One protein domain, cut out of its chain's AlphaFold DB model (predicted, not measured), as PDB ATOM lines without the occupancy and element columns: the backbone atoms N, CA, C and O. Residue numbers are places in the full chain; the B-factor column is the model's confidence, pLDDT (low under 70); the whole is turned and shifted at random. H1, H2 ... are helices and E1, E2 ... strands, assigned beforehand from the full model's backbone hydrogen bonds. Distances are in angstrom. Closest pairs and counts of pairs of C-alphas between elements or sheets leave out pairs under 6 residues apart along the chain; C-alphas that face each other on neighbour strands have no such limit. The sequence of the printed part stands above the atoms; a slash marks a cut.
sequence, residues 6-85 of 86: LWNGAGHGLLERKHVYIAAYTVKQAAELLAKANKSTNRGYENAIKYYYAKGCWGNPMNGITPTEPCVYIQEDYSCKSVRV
ATOM      1  N   LEU A   6     134.357 148.202  85.871       90.88
ATOM      2  CA  LEU A   6     134.778 148.409  84.494       90.88
ATOM      3  C   LEU A   6     136.260 148.070  84.353       90.88
ATOM      4  O   LEU A   6     137.073 148.434  85.212       90.88
ATOM      5  N   TRP A   7     136.581 147.392  83.258       91.62
ATOM      6  CA  TRP A   7     137.935 147.066  82.840       91.62
ATOM      7  C   TRP A   7     138.116 147.420  81.374       91.62
ATOM      8  O   TRP A   7     137.205 147.224  80.571       91.62
ATOM      9  N   ASN A   8     139.304 147.887  81.010       90.38
ATOM     10  CA  ASN A   8     139.689 148.000  79.612       90.38
ATOM     11  C   ASN A   8     141.160 147.620  79.398       90.38
ATOM     12  O   ASN A   8     141.970 147.677  80.325       90.38
ATOM     13  N   GLY A   9     141.493 147.195  78.185       89.44
ATOM     14  CA  GLY A   9     142.840 146.753  77.848       89.44
ATOM     15  C   GLY A   9     142.948 146.249  76.417       89.44
ATOM     16  O   GLY A   9     141.956 146.175  75.691       89.44
ATOM     17  N   ALA A  10     144.165 145.886  76.021       88.81
ATOM     18  CA  ALA A  10     144.405 145.286  74.719       88.81
ATOM     19  C   ALA A  10     143.769 143.888  74.636       88.81
ATOM     20  O   ALA A  10     143.880 143.055  75.548       88.81
ATOM     21  N   GLY A  11     143.087 143.634  73.525       88.94
ATOM     22  CA  GLY A  11     142.625 142.306  73.169       88.94
ATOM     23  C   GLY A  11     143.779 141.404  72.728       88.94
ATOM     24  O   GLY A  11     144.868 141.852  72.378       88.94
ATOM     25  N   HIS A  12     143.535 140.101  72.780       87.38
ATOM     26  CA  HIS A  12     144.472 139.053  72.381       87.38
ATOM     27  C   HIS A  12     143.692 137.916  71.715       87.38
ATOM     28  O   HIS A  12     142.473 137.829  71.877       87.38
ATOM     29  N   GLY A  13     144.367 137.018  70.996       89.12
ATOM     30  CA  GLY A  13     143.695 135.931  70.275       89.12
ATOM     31  C   GLY A  13     142.788 136.468  69.163       89.12
ATOM     32  O   GLY A  13     143.222 137.264  68.345       89.12
ATOM     33  N   LEU A  14     141.509 136.088  69.146       89.94
ATOM     34  CA  LEU A  14     140.529 136.594  68.170       89.94
ATOM     35  C   LEU A  14     140.207 138.086  68.335       89.94
ATOM     36  O   LEU A  14     139.600 138.690  67.451       89.94
ATOM     37  N   LEU A  15     140.576 138.669  69.475       90.00
ATOM     38  CA  LEU A  15     140.439 140.095  69.754       90.00
ATOM     39  C   LEU A  15     141.772 140.842  69.598       90.00
ATOM     40  O   LEU A  15     141.887 141.971  70.064       90.00
ATOM     41  N   GLU A  16     142.798 140.222  69.005       88.88
ATOM     42  CA  GLU A  16     144.067 140.897  68.723       88.88
ATOM     43  C   GLU A  16     143.825 142.174  67.903       88.88
ATOM     44  O   GLU A  16     142.964 142.192  67.023       88.88
ATOM     45  N   ARG A  17     144.575 143.243  68.209       86.38
ATOM     46  CA  ARG A  17     144.415 144.578  67.594       86.38
ATOM     47  C   ARG A  17     143.054 145.238  67.844       86.38
ATOM     48  O   ARG A  17     142.590 146.059  67.062       86.38
ATOM     49  N   LYS A  18     142.385 144.864  68.935       89.00
ATOM     50  CA  LYS A  18     141.153 145.516  69.388       89.00
ATOM     51  C   LYS A  18     141.338 146.049  70.791       89.00
ATOM     52  O   LYS A  18     141.959 145.394  71.632       89.00
ATOM     53  N   HIS A  19     140.741 147.198  71.075       89.25
ATOM     54  CA  HIS A  19     140.609 147.659  72.453       89.25
ATOM     55  C   HIS A  19     139.372 147.019  73.072       89.25
ATOM     56  O   HIS A  19     138.266 147.159  72.553       89.25
ATOM     57  N   VAL A  20     139.552 146.296  74.172       90.94
ATOM     58  CA  VAL A  20     138.483 145.547  74.830       90.94
ATOM     59  C   VAL A  20     138.004 146.304  76.057       90.94
ATOM     60  O   VAL A  20     138.795 146.823  76.844       90.94
ATOM     61  N   TYR A  21     136.692 146.329  76.227       92.06
ATOM     62  CA  TYR A  21     135.967 147.026  77.277       92.06
ATOM     63  C   TYR A  21     135.011 146.039  77.949       92.06
ATOM     64  O   TYR A  21     134.211 145.399  77.271       92.06
ATOM     65  N   ILE A  22     135.088 145.883  79.270       93.12
ATOM     66  CA  ILE A  22     134.345 144.858  80.012       93.12
ATOM     67  C   ILE A  22     133.637 145.502  81.196       93.12
ATOM     68  O   ILE A  22     134.269 146.188  82.001       93.12
ATOM     69  N   ALA A  23     132.347 145.210  81.346       93.62
ATOM     70  CA  ALA A  23     131.589 145.500  82.554       93.62
ATOM     71  C   ALA A  23     131.180 144.189  83.226       93.62
ATOM     72  O   ALA A  23     130.618 143.308  82.578       93.62
ATOM     73  N   ALA A  24     131.461 144.037  84.520       94.88
ATOM     74  CA  ALA A  24     131.064 142.856  85.290       94.88
ATOM     75  C   ALA A  24     131.048 143.138  86.799       94.88
ATOM     76  O   ALA A  24     131.637 144.105  87.280       94.88
ATOM     77  N   TYR A  25     130.417 142.273  87.592       94.44
ATOM     78  CA  TYR A  25     130.368 142.436  89.053       94.44
ATOM     79  C   TYR A  25     131.633 141.918  89.759       94.44
ATOM     80  O   TYR A  25     132.018 142.388  90.842       94.44
ATOM     81  N   THR A  26     132.303 140.937  89.155       94.25
ATOM     82  CA  THR A  26     133.479 140.261  89.714       94.25
ATOM     83  C   THR A  26     134.548 140.049  88.647       94.25
ATOM     84  O   THR A  26     134.259 140.034  87.454       94.25
ATOM     85  N   VAL A  27     135.791 139.852  89.092       94.50
ATOM     86  CA  VAL A  27     136.914 139.493  88.210       94.50
ATOM     87  C   VAL A  27     136.648 138.172  87.489       94.50
ATOM     88  O   VAL A  27     136.902 138.070  86.295       94.50
ATOM     89  N   LYS A  28     136.084 137.185  88.195       95.19
ATOM     90  CA  LYS A  28     135.712 135.892  87.617       95.19
ATOM     91  C   LYS A  28     134.714 136.057  86.467       95.19
ATOM     92  O   LYS A  28     134.938 135.524  85.391       95.19
ATOM     93  N   GLN A  29     133.665 136.857  86.667       95.75
ATOM     94  CA  GLN A  29     132.672 137.113  85.623       95.75
ATOM     95  C   GLN A  29     133.271 137.881  84.435       95.75
ATOM     96  O   GLN A  29     132.964 137.571  83.290       95.75
ATOM     97  N   ALA A  30     134.149 138.857  84.687       95.00
ATOM     98  CA  ALA A  30     134.868 139.548  83.616       95.00
ATOM     99  C   ALA A  30     135.734 138.578  82.792       95.00
ATOM    100  O   ALA A  30     135.751 138.661  81.568       95.00
ATOM    101  N   ALA A  31     136.406 137.629  83.452       95.50
ATOM    102  CA  ALA A  31     137.208 136.604  82.796       95.50
ATOM    103  C   ALA A  31     136.349 135.647  81.950       95.50
ATOM    104  O   ALA A  31     136.680 135.393  80.795       95.50
ATOM    105  N   GLU A  32     135.207 135.195  82.479       95.88
ATOM    106  CA  GLU A  32     134.239 134.360  81.750       95.88
ATOM    107  C   GLU A  32     133.707 135.065  80.494       95.88
ATOM    108  O   GLU A  32     133.646 134.466  79.419       95.88
ATOM    109  N   LEU A  33     133.361 136.350  80.614       95.94
ATOM    110  CA  LEU A  33     132.906 137.172  79.495       95.94
ATOM    111  C   LEU A  33     134.000 137.354  78.439       95.94
ATOM    112  O   LEU A  33     133.736 137.186  77.249       95.94
ATOM    113  N   LEU A  34     135.229 137.655  78.859       94.88
ATOM    114  CA  LEU A  34     136.356 137.831  77.948       94.88
ATOM    115  C   LEU A  34     136.704 136.526  77.219       94.88
ATOM    116  O   LEU A  34     136.880 136.532  76.003       94.88
ATOM    117  N   ALA A  35     136.726 135.398  77.930       94.50
ATOM    118  CA  ALA A  35     136.949 134.085  77.335       94.50
ATOM    119  C   ALA A  35     135.858 133.738  76.310       94.50
ATOM    120  O   ALA A  35     136.169 133.277  75.211       94.50
ATOM    121  N   LYS A  36     134.586 134.032  76.626       95.25
ATOM    122  CA  LYS A  36     133.459 133.854  75.699       95.25
ATOM    123  C   LYS A  36     133.605 134.734  74.455       95.25
ATOM    124  O   LYS A  36     133.431 134.231  73.347       95.25
ATOM    125  N   ALA A  37     133.961 136.009  74.617       93.31
ATOM    126  CA  ALA A  37     134.189 136.927  73.499       93.31
ATOM    127  C   ALA A  37     135.354 136.458  72.613       93.31
ATOM    128  O   ALA A  37     135.285 136.558  71.391       93.31
ATOM    129  N   ASN A  38     136.388 135.873  73.224       91.88
ATOM    130  CA  ASN A  38     137.551 135.339  72.526       91.88
ATOM    131  C   ASN A  38     137.364 133.902  71.999       91.88
ATOM    132  O   ASN A  38     138.315 133.310  71.494       91.88
ATOM    133  N   LYS A  39     136.167 133.310  72.152       92.06
ATOM    134  CA  LYS A  39     135.861 131.897  71.838       92.06
ATOM    135  C   LYS A  39     136.919 130.925  72.386       92.06
ATOM    136  O   LYS A  39     137.309 129.966  71.725       92.06
ATOM    137  N   SER A  40     137.396 131.197  73.597       88.12
ATOM    138  CA  SER A  40     138.487 130.480  74.251       88.12
ATOM    139  C   SER A  40     138.032 129.883  75.582       88.12
ATOM    140  O   SER A  40     136.966 130.206  76.108       88.12
ATOM    141  N   THR A  41     138.853 129.003  76.153       84.75
ATOM    142  CA  THR A  41     138.624 128.499  77.514       84.75
ATOM    143  C   THR A  41     138.997 129.574  78.537       84.75
ATOM    144  O   THR A  41     139.932 130.336  78.320       84.75
ATOM    145  N   ASN A  42     138.324 129.622  79.691       80.56
ATOM    146  CA  ASN A  42     138.563 130.634  80.737       80.56
ATOM    147  C   ASN A  42     139.922 130.489  81.474       80.56
ATOM    148  O   ASN A  42     140.152 131.078  82.531       80.56
ATOM    149  N   ARG A  43     140.857 129.684  80.959       82.06
ATOM    150  CA  ARG A  43     142.146 129.448  81.613       82.06
ATOM    151  C   ARG A  43     143.050 130.671  81.439       82.06
ATOM    152  O   ARG A  43     143.367 131.057  80.324       82.06
ATOM    153  N   GLY A  44     143.477 131.274  82.550       85.56
ATOM    154  CA  GLY A  44     144.408 132.413  82.556       85.56
ATOM    155  C   GLY A  44     143.759 133.794  82.417       85.56
ATOM    156  O   GLY A  44     144.389 134.790  82.773       85.56
ATOM    157  N   TYR A  45     142.488 133.871  82.015       90.56
ATOM    158  CA  TYR A  45     141.775 135.143  81.862       90.56
ATOM    159  C   TYR A  45     141.569 135.876  83.189       90.56
ATOM    160  O   TYR A  45     141.648 137.097  83.215       90.56
ATOM    161  N   GLU A  46     141.398 135.179  84.317       92.56
ATOM    162  CA  GLU A  46     141.341 135.850  85.625       92.56
ATOM    163  C   GLU A  46     142.625 136.616  85.949       92.56
ATOM    164  O   GLU A  46     142.564 137.732  86.465       92.56
ATOM    165  N   ASN A  47     143.788 136.037  85.637       91.81
ATOM    166  CA  ASN A  47     145.067 136.721  85.809       91.81
ATOM    167  C   ASN A  47     145.183 137.880  84.818       91.81
ATOM    168  O   ASN A  47     145.622 138.958  85.206       91.81
ATOM    169  N   ALA A  48     144.714 137.700  83.581       90.19
ATOM    170  CA  ALA A  48     144.689 138.790  82.616       90.19
ATOM    171  C   ALA A  48     143.840 139.977  83.092       90.19
ATOM    172  O   ALA A  48     144.306 141.111  83.053       90.19
ATOM    173  N   ILE A  49     142.647 139.722  83.636       92.81
ATOM    174  CA  ILE A  49     141.787 140.771  84.196       92.81
ATOM    175  C   ILE A  49     142.429 141.455  85.413       92.81
ATOM    176  O   ILE A  49     142.253 142.656  85.598       92.81
ATOM    177  N   LYS A  50     143.156 140.714  86.263       90.69
ATOM    178  CA  LYS A  50     143.803 141.273  87.465       90.69
ATOM    179  C   LYS A  50     145.020 142.135  87.142       90.69
ATOM    180  O   LYS A  50     145.222 143.138  87.820       90.69
ATOM    181  N   TYR A  51     145.829 141.716  86.169       88.31
ATOM    182  CA  TYR A  51     147.177 142.257  85.978       88.31
ATOM    183  C   TYR A  51     147.370 143.027  84.669       88.31
ATOM    184  O   TYR A  51     148.210 143.918  84.628       88.31
ATOM    185  N   TYR A  52     146.609 142.715  83.616       86.06
ATOM    186  CA  TYR A  52     146.792 143.314  82.286       86.06
ATOM    187  C   TYR A  52     145.642 144.233  81.861       86.06
ATOM    188  O   TYR A  52     145.799 145.007  80.921       86.06
ATOM    189  N   TYR A  53     144.496 144.175  82.543       88.81
ATOM    190  CA  TYR A  53     143.369 145.073  82.300       88.81
ATOM    191  C   TYR A  53     143.299 146.146  83.386       88.81
ATOM    192  O   TYR A  53     143.279 145.848  84.583       88.81
ATOM    193  N   ALA A  54     143.205 147.408  82.970       82.75
ATOM    194  CA  ALA A  54     143.116 148.534  83.885       82.75
ATOM    195  C   ALA A  54     141.713 148.606  84.506       82.75
ATOM    196  O   ALA A  54     140.710 148.796  83.813       82.75
ATOM    197  N   LYS A  55     141.633 148.472  85.833       76.31
ATOM    198  CA  LYS A  55     140.391 148.652  86.596       76.31
ATOM    199  C   LYS A  55     140.102 150.145  86.774       76.31
ATOM    200  O   LYS A  55     140.973 150.877  87.227       76.31
ATOM    201  N   GLY A  56     138.881 150.587  86.470       65.25
ATOM    202  CA  GLY A  56     138.504 152.011  86.570       65.25
ATOM    203  C   GLY A  56     138.964 152.885  85.391       65.25
ATOM    204  O   GLY A  56     138.669 154.072  85.394       65.25
ATOM    205  N   CYS A  57     139.587 152.255  84.385       61.38
ATOM    206  CA  CYS A  57     139.979 152.749  83.059       61.38
ATOM    207  C   CYS A  57     141.071 153.840  82.981       61.38
ATOM    208  O   CYS A  57     140.980 154.903  83.581       61.38
ATOM    209  N   TRP A  58     142.084 153.589  82.139       48.31
ATOM    210  CA  TRP A  58     142.873 154.635  81.471       48.31
ATOM    211  C   TRP A  58     142.008 155.295  80.379       48.31
ATOM    212  O   TRP A  58     141.342 154.581  79.622       48.31
ATOM    213  N   GLY A  59     142.040 156.629  80.271       60.81
ATOM    214  CA  GLY A  59     141.288 157.393  79.262       60.81
ATOM    215  C   GLY A  59     139.784 157.516  79.555       60.81
ATOM    216  O   GLY A  59     139.379 157.591  80.711       60.81
ATOM    217  N   ASN A  60     138.946 157.545  78.508       57.56
ATOM    218  CA  ASN A  60     137.485 157.608  78.656       57.56
ATOM    219  C   ASN A  60     136.926 156.243  79.112       57.56
ATOM    220  O   ASN A  60     137.073 155.260  78.374       57.56
ATOM    221  N   PRO A  61     136.248 156.151  80.274       62.44
ATOM    222  CA  PRO A  61     135.657 154.902  80.743       62.44
ATOM    223  C   PRO A  61     134.669 154.373  79.704       62.44
ATOM    224  O   PRO A  61     133.724 155.059  79.317       62.44
ATOM    225  N   MET A  62     134.943 153.162  79.208       69.00
ATOM    226  CA  MET A  62     134.136 152.468  78.198       69.00
ATOM    227  C   MET A  62     133.803 153.313  76.952       69.00
ATOM    228  O   MET A  62     132.757 153.107  76.352       69.00
ATOM    229  N   ASN A  63     134.642 154.286  76.573       73.00
ATOM    230  CA  ASN A  63     134.357 155.193  75.451       73.00
ATOM    231  C   ASN A  63     132.971 155.884  75.555       73.00
ATOM    232  O   ASN A  63     132.244 156.005  74.572       73.00
ATOM    233  N   GLY A  64     132.564 156.283  76.768       77.31
ATOM    234  CA  GLY A  64     131.267 156.929  77.017       77.31
ATOM    235  C   GLY A  64     130.074 155.968  77.109       77.31
ATOM    236  O   GLY A  64     128.941 156.405  77.303       77.31
ATOM    237  N   ILE A  65     130.302 154.657  77.007       78.56
ATOM    238  CA  ILE A  65     129.260 153.644  77.188       78.56
ATOM    239  C   ILE A  65     128.922 153.539  78.677       78.56
ATOM    240  O   ILE A  65     129.800 153.345  79.517       78.56
ATOM    241  N   THR A  66     127.630 153.607  78.999       86.12
ATOM    242  CA  THR A  66     127.117 153.396  80.361       86.12
ATOM    243  C   THR A  66     126.445 152.023  80.440       86.12
ATOM    244  O   THR A  66     125.262 151.903  80.120       86.12
ATOM    245  N   PRO A  67     127.181 150.956  80.803       86.50
ATOM    246  CA  PRO A  67     126.613 149.619  80.883       86.50
ATOM    247  C   PRO A  67     125.683 149.494  82.094       86.50
ATOM    248  O   PRO A  67     126.044 149.860  83.212       86.50
ATOM    249  N   THR A  68     124.493 148.935  81.876       90.75
ATOM    250  CA  THR A  68     123.512 148.614  82.929       90.75
ATOM    251  C   THR A  68     123.543 147.139  83.334       90.75
ATOM    252  O   THR A  68     122.934 146.752  84.329       90.75
ATOM    253  N   GLU A  69     124.276 146.312  82.589       93.06
ATOM    254  CA  GLU A  69     124.428 144.873  82.797       93.06
ATOM    255  C   GLU A  69     125.845 144.405  82.410       93.06
ATOM    256  O   GLU A  69     126.588 145.161  81.779       93.06
ATOM    257  N   PRO A  70     126.260 143.181  82.795       95.56
ATOM    258  CA  PRO A  70     127.541 142.629  82.371       95.56
ATOM    259  C   PRO A  70     127.630 142.481  80.847       95.56
ATOM    260  O   PRO A  70     126.752 141.882  80.233       95.56
ATOM    261  N   CYS A  71     128.697 142.999  80.244       93.88
ATOM    262  CA  CYS A  71     128.841 143.080  78.789       93.88
ATOM    263  C   CYS A  71     130.310 143.176  78.360       93.88
ATOM    264  O   CYS A  71     131.179 143.541  79.161       93.88
ATOM    265  N   VAL A  72     130.569 142.922  77.076       94.00
ATOM    266  CA  VAL A  72     131.871 143.160  76.435       94.00
ATOM    267  C   VAL A  72     131.676 144.002  75.183       94.00
ATOM    268  O   VAL A  72     130.846 143.685  74.332       94.00
ATOM    269  N   TYR A  73     132.480 145.050  75.057       92.31
ATOM    270  CA  TYR A  73     132.606 145.850  73.847       92.31
ATOM    271  C   TYR A  73     134.022 145.735  73.295       92.31
ATOM    272  O   TYR A  73     134.988 145.573  74.040       92.31
ATOM    273  N   ILE A  74     134.132 145.858  71.979       90.81
ATOM    274  CA  ILE A  74     135.404 145.983  71.275       90.81
ATOM    275  C   ILE A  74     135.406 147.279  70.482       90.81
ATOM    276  O   ILE A  74     134.378 147.690  69.948       90.81
ATOM    277  N   GLN A  75     136.556 147.920  70.402       88.38
ATOM    278  CA  GLN A  75     136.818 148.988  69.455       88.38
ATOM    279  C   GLN A  75     137.844 148.462  68.458       88.38
ATOM    280  O   GLN A  75     138.915 148.002  68.857       88.38
ATOM    281  N   GLU A  76     137.478 148.479  67.178       83.31
ATOM    282  CA  GLU A  76     138.386 148.121  66.087       83.31
ATOM    283  C   GLU A  76     139.420 149.238  65.905       83.31
ATOM    284  O   GLU A  76     139.066 150.423  66.012       83.31
ATOM    285  N   ASP A  77     140.665 148.865  65.597       69.81
ATOM    286  CA  ASP A  77     141.735 149.811  65.277       69.81
ATOM    287  C   ASP A  77     141.252 150.860  64.253       69.81
ATOM    288  O   ASP A  77     140.576 150.544  63.272       69.81
ATOM    289  N   TYR A  78     141.586 152.130  64.507       55.69
ATOM    290  CA  TYR A  78     141.226 153.323  63.715       55.69
ATOM    291  C   TYR A  78     139.756 153.770  63.744       55.69
ATOM    292  O   TYR A  78     139.445 154.850  63.240       55.69
ATOM    293  N   SER A  79     138.847 153.015  64.365       63.34
ATOM    294  CA  SER A  79     137.463 153.459  64.548       63.34
ATOM    295  C   SER A  79     137.266 154.039  65.950       63.34
ATOM    296  O   SER A  79     137.638 153.428  66.944       63.34
ATOM    297  N   CYS A  80     136.629 155.204  66.080       68.00
ATOM    298  CA  CYS A  80     136.169 155.707  67.387       68.00
ATOM    299  C   CYS A  80     134.876 155.012  67.864       68.00
ATOM    300  O   CYS A  80     134.228 155.484  68.797       68.00
ATOM    301  N   LYS A  81     134.457 153.926  67.197       77.25
ATOM    302  CA  LYS A  81     133.181 153.250  67.437       77.25
ATOM    303  C   LYS A  81     133.414 151.943  68.184       77.25
ATOM    304  O   LYS A  81     134.135 151.067  67.719       77.25
ATOM    305  N   SER A  82     132.754 151.807  69.326       84.56
ATOM    306  CA  SER A  82     132.744 150.573  70.107       84.56
ATOM    307  C   SER A  82     131.519 149.734  69.737       84.56
ATOM    308  O   SER A  82     130.406 150.254  69.670       84.56
ATOM    309  N   VAL A  83     131.710 148.435  69.512       87.25
ATOM    310  CA  VAL A  83     130.657 147.474  69.160       87.25
ATOM    311  C   VAL A  83     130.482 146.480  70.301       87.25
ATOM    312  O   VAL A  83     131.465 145.926  70.797       87.25
ATOM    313  N   ARG A  84     129.235 146.250  70.726       89.88
ATOM    314  CA  ARG A  84     128.913 145.233  71.734       89.88
ATOM    315  C   ARG A  84     129.078 143.844  71.122       89.88
ATOM    316  O   ARG A  84     128.482 143.562  70.088       89.88
ATOM    317  N   VAL A  85     129.850 142.980  71.772       90.50
ATOM    318  CA  VAL A  85     130.027 141.575  71.362       90.50
ATOM    319  C   VAL A  85     129.349 140.594  72.314       90.50
ATOM    320  O   VAL A  85     129.051 139.476  71.899       90.50
TER     321      VAL A  85
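This is residues 6 to 85 of the 86 residues of an uncharacterized protein of Thermoplasmata archaeon (UniProt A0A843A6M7). A twisted sheet of four strands forms the core, with the helix H1 packed slantwise over E2 and E3 on one face and the very short helix H3 over the opposite face. H2 packs on H1 and only grazes the sheet near E1. The 80 printed residues hold, in chain order, E1, E2, H1, H2, H3, E3 and E4; the class is mixed, helices and strands. The sheet runs E1, E2, E3, E4 and is antiparallel throughout. The whole is compact and rounded, with a radius of gyration of the C-alphas of 11.2 A and spans of 30 by 24 by 20 A.

Find C-alpha 6 at (134.778, 148.409, 84.494), where E1 begins; it runs to residue 10, 14.1 A in all. E2 takes residues 18 to 24 and is 19.0 A long. Look next at C-alpha 27 at (136.914, 139.493, 88.210), where H1 begins; it runs to residue 37 over 15.2 A. H2 holds residues 45 to 51 over 9.8 A, and H3 residues 61 to 64 over 6.1 A. E3 spans residues 71 to 76 over 16.7 A. E4, residues 82 to 84, measures 6.8 A and ends at C-alpha 84, (128.913, 145.233, 71.734).

Begin with the hairpin E1 and E2: N 7 and O 22 are within hydrogen-bond range at 2.9 A. Residues 54 to 55 pair antiparallel with residues 7 to 8 of E1. Between the inner strands E2 and E3, N 73 and O 21 are 2.8 A apart. In the hairpin E3 and E4, look for N 83 and O 74 at 2.8 A. H1 has a height over the sheet of 8.7 A and stands at 45 degrees to E2 on the local plane; their closest C-alphas are those of Ala 24 and Ala 30, 5.3 A apart. H2 touches H1, opposite ways at a steep tilt of 56 degrees, closest at the C-alphas of Ala 31 and Tyr 45, 4.9 A. H2 only grazes the sheet, with its residues 48 to 50. On the opposite face to H1, H3 has a height over the sheet of 8.3 A and is only just over E2, with 3 of its C-alphas; the closest C-alphas of H3 and E2 are those of Met 62 and Tyr 21, 5.8 A apart. H1 and H3 are apart. Every O i to N i+4 pair is within range in H1 and H2; H3, with 4 residues, is too short for one.

The two C-alphas farthest apart are those of Arg 43 and Cys 80, at 30.5 A. The printed part has no cut, and no link is long. Read the B-factor column for a mean pLDDT of 85.7 over the printed part; it is under 70 at residues 56 to 62 and 77 to 80.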